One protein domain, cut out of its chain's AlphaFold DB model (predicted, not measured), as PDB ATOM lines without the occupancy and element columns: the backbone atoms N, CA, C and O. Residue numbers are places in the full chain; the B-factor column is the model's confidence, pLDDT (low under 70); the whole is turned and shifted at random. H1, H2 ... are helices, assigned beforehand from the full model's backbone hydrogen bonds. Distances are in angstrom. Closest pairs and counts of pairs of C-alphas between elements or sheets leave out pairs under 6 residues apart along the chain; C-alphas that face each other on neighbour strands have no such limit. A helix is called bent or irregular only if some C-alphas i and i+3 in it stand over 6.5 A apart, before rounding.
ATOM      1  N   ASN A  13     149.266 115.760 182.964       91.50
ATOM      2  CA  ASN A  13     149.704 114.754 182.008       91.50
ATOM      3  C   ASN A  13     151.236 114.764 181.905       91.50
ATOM      4  O   ASN A  13     151.835 115.731 181.441       91.50
ATOM      5  N   LYS A  14     151.874 113.657 182.298       93.94
ATOM      6  CA  LYS A  14     153.340 113.534 182.328       93.94
ATOM      7  C   LYS A  14     154.002 113.798 180.974       93.94
ATOM      8  O   LYS A  14     155.068 114.399 180.942       93.94
ATOM      9  N   SER A  15     153.384 113.372 179.872       95.38
ATOM     10  CA  SER A  15     153.925 113.587 178.527       95.38
ATOM     11  C   SER A  15     153.815 115.046 178.092       95.38
ATOM     12  O   SER A  15     154.727 115.543 177.443       95.38
ATOM     13  N   LEU A  16     152.750 115.756 178.480       94.31
ATOM     14  CA  LEU A  16     152.659 117.203 178.260       94.31
ATOM     15  C   LEU A  16     153.661 117.961 179.134       94.31
ATOM     16  O   LEU A  16     154.412 118.785 178.622       94.31
ATOM     17  N   LEU A  17     153.723 117.641 180.429       94.69
ATOM     18  CA  LEU A  17     154.664 118.259 181.366       94.69
ATOM     19  C   LEU A  17     156.124 118.034 180.959       94.69
ATOM     20  O   LEU A  17     156.946 118.925 181.145       94.69
ATOM     21  N   PHE A  18     156.441 116.888 180.351       96.81
ATOM     22  CA  PHE A  18     157.753 116.640 179.759       96.81
ATOM     23  C   PHE A  18     158.119 117.713 178.722       96.81
ATOM     24  O   PHE A  18     159.187 118.309 178.820       96.81
ATOM     25  N   PHE A  19     157.231 118.016 177.768       96.44
ATOM     26  CA  PHE A  19     157.499 119.049 176.762       96.44
ATOM     27  C   PHE A  19     157.522 120.462 177.349       96.44
ATOM     28  O   PHE A  19     158.293 121.289 176.875       96.44
ATOM     29  N   VAL A  20     156.738 120.735 178.398       95.56
ATOM     30  CA  VAL A  20     156.833 122.000 179.148       95.56
ATOM     31  C   VAL A  20     158.214 122.146 179.790       95.56
ATOM     32  O   VAL A  20     158.821 123.207 179.681       95.56
ATOM     33  N   GLY A  21     158.735 121.081 180.406       95.69
ATOM     34  CA  GLY A  21     160.084 121.058 180.974       95.69
ATOM     35  C   GLY A  21     161.157 121.317 179.919       95.69
ATOM     36  O   GLY A  21     161.946 122.244 180.069       95.69
ATOM     37  N   HIS A  40     178.724 135.069 165.692       96.75
ATOM     38  CA  HIS A  40     178.948 133.750 165.102       96.75
ATOM     39  C   HIS A  40     179.447 132.729 166.136       96.75
ATOM     40  O   HIS A  40     178.916 131.623 166.208       96.75
ATOM     41  N   ASP A  41     180.386 133.130 166.995       97.56
ATOM     42  CA  ASP A  41     180.951 132.252 168.025       97.56
ATOM     43  C   ASP A  41     179.904 131.832 169.068       97.56
ATOM     44  O   ASP A  41     179.866 130.674 169.480       97.56
ATOM     45  N   ALA A  42     179.004 132.744 169.458       96.75
ATOM     46  CA  ALA A  42     177.924 132.421 170.388       96.75
ATOM     47  C   ALA A  42     176.916 131.442 169.769       96.75
ATOM     48  O   ALA A  42     176.450 130.531 170.451       96.75
ATOM     49  N   LEU A  43     176.604 131.597 168.477       97.81
ATOM     50  CA  LEU A  43     175.755 130.647 167.758       97.81
ATOM     51  C   LEU A  43     176.406 129.267 167.670       97.81
ATOM     52  O   LEU A  43     175.741 128.278 167.952       97.81
ATOM     53  N   ALA A  44     177.700 129.199 167.351       97.56
ATOM     54  CA  ALA A  44     178.421 127.933 167.259       97.56
ATOM     55  C   ALA A  44     178.410 127.159 168.586       97.56
ATOM     56  O   ALA A  44     178.300 125.935 168.583       97.56
ATOM     57  N   GLU A  45     178.496 127.854 169.721       97.44
ATOM     58  CA  GLU A  45     178.394 127.213 171.032       97.44
ATOM     59  C   GLU A  45     176.965 126.752 171.342       97.44
ATOM     60  O   GLU A  45     176.754 125.609 171.748       97.44
ATOM     61  N   LYS A  46     175.965 127.599 171.075       97.38
ATOM     62  CA  LYS A  46     174.560 127.236 171.295       97.38
ATOM     63  C   LYS A  46     174.068 126.131 170.370       97.38
ATOM     64  O   LYS A  46     173.232 125.341 170.788       97.38
ATOM     65  N   ASP A  47     174.625 125.994 169.174       97.44
ATOM     66  CA  ASP A  47     174.298 124.889 168.274       97.44
ATOM     67  C   ASP A  47     174.779 123.534 168.820       97.44
ATOM     68  O   ASP A  47     174.086 122.525 168.668       97.44
ATOM     69  N   LYS A  48     175.921 123.491 169.523       97.94
ATOM     70  CA  LYS A  48     176.365 122.275 170.230       97.94
ATOM     71  C   LYS A  48     175.434 121.935 171.389       97.94
ATOM     72  O   LYS A  48     175.134 120.761 171.606       97.94
ATOM     73  N   GLU A  49     174.990 122.951 172.123       97.62
ATOM     74  CA  GLU A  49     174.037 122.793 173.220       97.62
ATOM     75  C   GLU A  49     172.696 122.257 172.703       97.62
ATOM     76  O   GLU A  49     172.226 121.242 173.208       97.62
ATOM     77  N   ILE A  50     172.146 122.848 171.632       96.69
ATOM     78  CA  ILE A  50     170.941 122.356 170.943       96.69
ATOM     79  C   ILE A  50     171.106 120.880 170.598       96.69
ATOM     80  O   ILE A  50     170.276 120.064 170.990       96.69
ATOM     81  N   LYS A  51     172.204 120.522 169.925       97.62
ATOM     82  CA  LYS A  51     172.438 119.140 169.510       97.62
ATOM     83  C   LYS A  51     172.522 118.177 170.694       97.62
ATOM     84  O   LYS A  51     171.945 117.094 170.648       97.62
ATOM     85  N   THR A  52     173.212 118.574 171.760       97.75
ATOM     86  CA  THR A  52     173.337 117.766 172.981       97.75
ATOM     87  C   THR A  52     171.972 117.544 173.630       97.75
ATOM     88  O   THR A  52     171.643 116.421 174.009       97.75
ATOM     89  N   THR A  53     171.158 118.594 173.710       96.69
ATOM     90  CA  THR A  53     169.809 118.547 174.276       96.69
ATOM     91  C   THR A  53     168.860 117.702 173.426       96.69
ATOM     92  O   THR A  53     168.106 116.892 173.967       96.69
ATOM     93  N   GLU A  54     168.924 117.822 172.097       96.75
ATOM     94  CA  GLU A  54     168.172 116.972 171.171       96.75
ATOM     95  C   GLU A  54     168.545 115.502 171.350       96.75
ATOM     96  O   GLU A  54     167.661 114.670 171.552       96.75
ATOM     97  N   ASP A  55     169.841 115.182 171.331       98.19
ATOM     98  CA  ASP A  55     170.333 113.813 171.479       98.19
ATOM     99  C   ASP A  55     169.942 113.229 172.857       98.19
ATOM    100  O   ASP A  55     169.544 112.064 172.946       98.19
ATOM    101  N   TYR A  56     169.957 114.048 173.918       97.75
ATOM    102  CA  TYR A  56     169.533 113.664 175.269       97.75
ATOM    103  C   TYR A  56     168.029 113.359 175.358       97.75
ATOM    104  O   TYR A  56     167.626 112.318 175.888       97.75
ATOM    105  N   TYR A  57     167.178 114.235 174.815       97.81
ATOM    106  CA  TYR A  57     165.726 114.113 174.955       97.81
ATOM    107  C   TYR A  57     165.052 113.264 173.874       97.81
ATOM    108  O   TYR A  57     163.930 112.812 174.101       97.81
ATOM    109  N   MET A  58     165.700 112.984 172.736       97.38
ATOM    110  CA  MET A  58     165.096 112.346 171.553       97.38
ATOM    111  C   MET A  58     164.274 111.090 171.876       97.38
ATOM    112  O   MET A  58     163.144 110.930 171.404       97.38
ATOM    113  N   ASN A  59     164.827 110.180 172.681       98.12
ATOM    114  CA  ASN A  59     164.144 108.931 173.019       98.12
ATOM    115  C   ASN A  59     162.902 109.178 173.886       98.12
ATOM    116  O   ASN A  59     161.834 108.635 173.594       98.12
ATOM    117  N   ASN A  60     163.022 110.037 174.899       98.00
ATOM    118  CA  ASN A  60     161.920 110.391 175.791       98.00
ATOM    119  C   ASN A  60     160.839 111.193 175.058       98.00
ATOM    120  O   ASN A  60     159.658 110.901 175.221       98.00
ATOM    121  N   ALA A  61     161.227 112.105 174.165       98.00
ATOM    122  CA  ALA A  61     160.313 112.857 173.314       98.00
ATOM    123  C   ALA A  61     159.496 111.927 172.410       98.00
ATOM    124  O   ALA A  61     158.275 112.036 172.351       98.00
ATOM    125  N   LYS A  62     160.132 110.935 171.771       98.19
ATOM    126  CA  LYS A  62     159.418 109.928 170.966       98.19
ATOM    127  C   LYS A  62     158.436 109.099 171.797       98.19
ATOM    128  O   LYS A  62     157.361 108.768 171.301       98.19
ATOM    129  N   ILE A  63     158.798 108.732 173.028       97.94
ATOM    130  CA  ILE A  63     157.895 108.028 173.952       97.94
ATOM    131  C   ILE A  63     156.708 108.928 174.307       97.94
ATOM    132  O   ILE A  63     155.568 108.516 174.113       97.94
ATOM    133  N   ALA A  64     156.969 110.162 174.744       96.94
ATOM    134  CA  ALA A  64     155.945 111.135 175.104       96.94
ATOM    135  C   ALA A  64     154.976 111.396 173.939       96.94
ATOM    136  O   ALA A  64     153.766 111.330 174.140       96.94
ATOM    137  N   CYS A  65     155.481 111.580 172.713       96.94
ATOM    138  CA  CYS A  65     154.654 111.726 171.512       96.94
ATOM    139  C   CYS A  65     153.721 110.532 171.295       96.94
ATOM    140  O   CYS A  65     152.539 110.730 171.038       96.94
ATOM    141  N   ARG A  66     154.218 109.293 171.417       96.62
ATOM    142  CA  ARG A  66     153.370 108.097 171.262       96.62
ATOM    143  C   ARG A  66     152.251 108.054 172.296       96.62
ATOM    144  O   ARG A  66     151.129 107.700 171.953       96.62
ATOM    145  N   GLU A  67     152.546 108.414 173.540       94.19
ATOM    146  CA  GLU A  67     151.540 108.446 174.603       94.19
ATOM    147  C   GLU A  67     150.507 109.561 174.383       94.19
ATOM    148  O   GLU A  67     149.322 109.338 174.614       94.19
ATOM    149  N   LEU A  68     150.921 110.726 173.872       92.94
ATOM    150  CA  LEU A  68     149.995 111.803 173.505       92.94
ATOM    151  C   LEU A  68     149.108 111.420 172.319       92.94
ATOM    152  O   LEU A  68     147.908 111.660 172.366       92.94
ATOM    153  N   ILE A  69     149.662 110.788 171.283       93.62
ATOM    154  CA  ILE A  69     148.879 110.318 170.132       93.62
ATOM    155  C   ILE A  69     147.791 109.347 170.600       93.62
ATOM    156  O   ILE A  69     146.622 109.590 170.329       93.62
ATOM    157  N   LYS A  70     148.139 108.327 171.398       90.81
ATOM    158  CA  LYS A  70     147.150 107.396 171.974       90.81
ATOM    159  C   LYS A  70     146.075 108.113 172.791       90.81
ATOM    160  O   LYS A  70     144.913 107.721 172.748       90.81
ATOM    161  N   LEU A  71     146.468 109.137 173.553       87.00
ATOM    162  CA  LEU A  71     145.554 109.920 174.381       87.00
ATOM    163  C   LEU A  71     144.479 110.613 173.537       87.00
ATOM    164  O   LEU A  71     143.309 110.581 173.913       87.00
ATOM    165  N   PHE A  72     144.885 111.221 172.419       86.12
ATOM    166  CA  PHE A  72     144.002 111.988 171.542       86.12
ATOM    167  C   PHE A  72     143.272 111.125 170.504       86.12
ATOM    168  O   PHE A  72     142.140 111.444 170.162       86.12
ATOM    169  N   GLU A  73     143.858 110.018 170.042       88.25
ATOM    170  CA  GLU A  73     143.188 109.042 169.165       88.25
ATOM    171  C   GLU A  73     142.139 108.208 169.914       88.25
ATOM    172  O   GLU A  73     141.136 107.808 169.333       88.25
ATOM    173  N   GLY A  74     142.358 107.945 171.206       68.06
ATOM    174  CA  GLY A  74     141.397 107.263 172.075       68.06
ATOM    175  C   GLY A  74     140.283 108.165 172.615       68.06
ATOM    176  O   GLY A  74     139.500 107.704 173.448       68.06
ATOM    177  N   SER A  75     140.225 109.433 172.194       52.97
ATOM    178  CA  SER A  75     139.154 110.355 172.573       52.97
ATOM    179  C   SER A  75     137.914 110.095 171.706       52.97
ATOM    180  O   SER A  75     138.046 110.124 170.482       52.97
ATOM    181  N   PRO A  76     136.728 109.841 172.296       50.12
ATOM    182  CA  PRO A  76     135.469 109.811 171.553       50.12
ATOM    183  C   PRO A  76     135.107 111.179 170.960       50.12
ATOM    184  O   PRO A  76     135.592 112.210 171.490       50.12
TER     185      PRO A  76
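Overview. This is residues 13 to 21 and 40 to 76 of the 76 residues of an uncharacterized protein of Candidatus Magasanikbacteria bacterium RIFCSPLOWO2_12_FULL_43_12 (UniProt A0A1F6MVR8). One long helix, H2, bent near its middle into two arms, makes the length of the model, and a short helix, H1, packs crosswise on the second arm, H2b. The first arm, H2a, residues 40 to 56, sticks out free, with no other part of the printed domain beside it. The printed part has 46 residues, with two named helices in the order H1, H2 and no named strand, and its class is all helix. It is extended, with a radius of gyration of the C-alphas of 14.7 A, and its C-alphas span 51 by 16 by 14 A, a rod.

Arrangement. H2, residues 40 to 73, was assigned as one helix by its hydrogen bonds, but it is bent: C-alphas 56 and 59 are 7.5 A apart. Its arms are H2a, residues 40 to 56, and H2b, residues 59 to 73, and their lines stand at a steep tilt of 64 degrees. H1, residues 14 to 21, touches H2b, with 9 pairs of C-alphas within 8 A. Their closest C-alphas are those of Ser 15 and Ala 64, 4.7 A apart. H1 and H2b run opposite ways at a steep tilt of 53 degrees. H1 and H2a are apart. In H2b every O i to N i+4 pair is within hydrogen-bond range; in H2a 12 of 13 are, and in H1 3 of 4.

Along the chain. H2a runs 24.4 A from C-alpha 40 at (178.948, 133.750, 165.102) to C-alpha 56. H2b runs 21.3 A from C-alpha 59 to C-alpha 73 at (143.188, 109.042, 169.165). H1 is 10.2 A long and begins with C-alpha 14 at (153.340, 113.534, 182.328).

Size, cuts and confidence. The two C-alphas farthest apart are those of Asp 41 and Pro 76, at 50.8 A. Residues 22 to 39 are not printed, and C-alphas 21 and 40 are 27.7 A apart across this cut, which holds the link from H1 to H2. The mean pLDDT of the printed part is 93.3, and residues 74 to 76 are under 70.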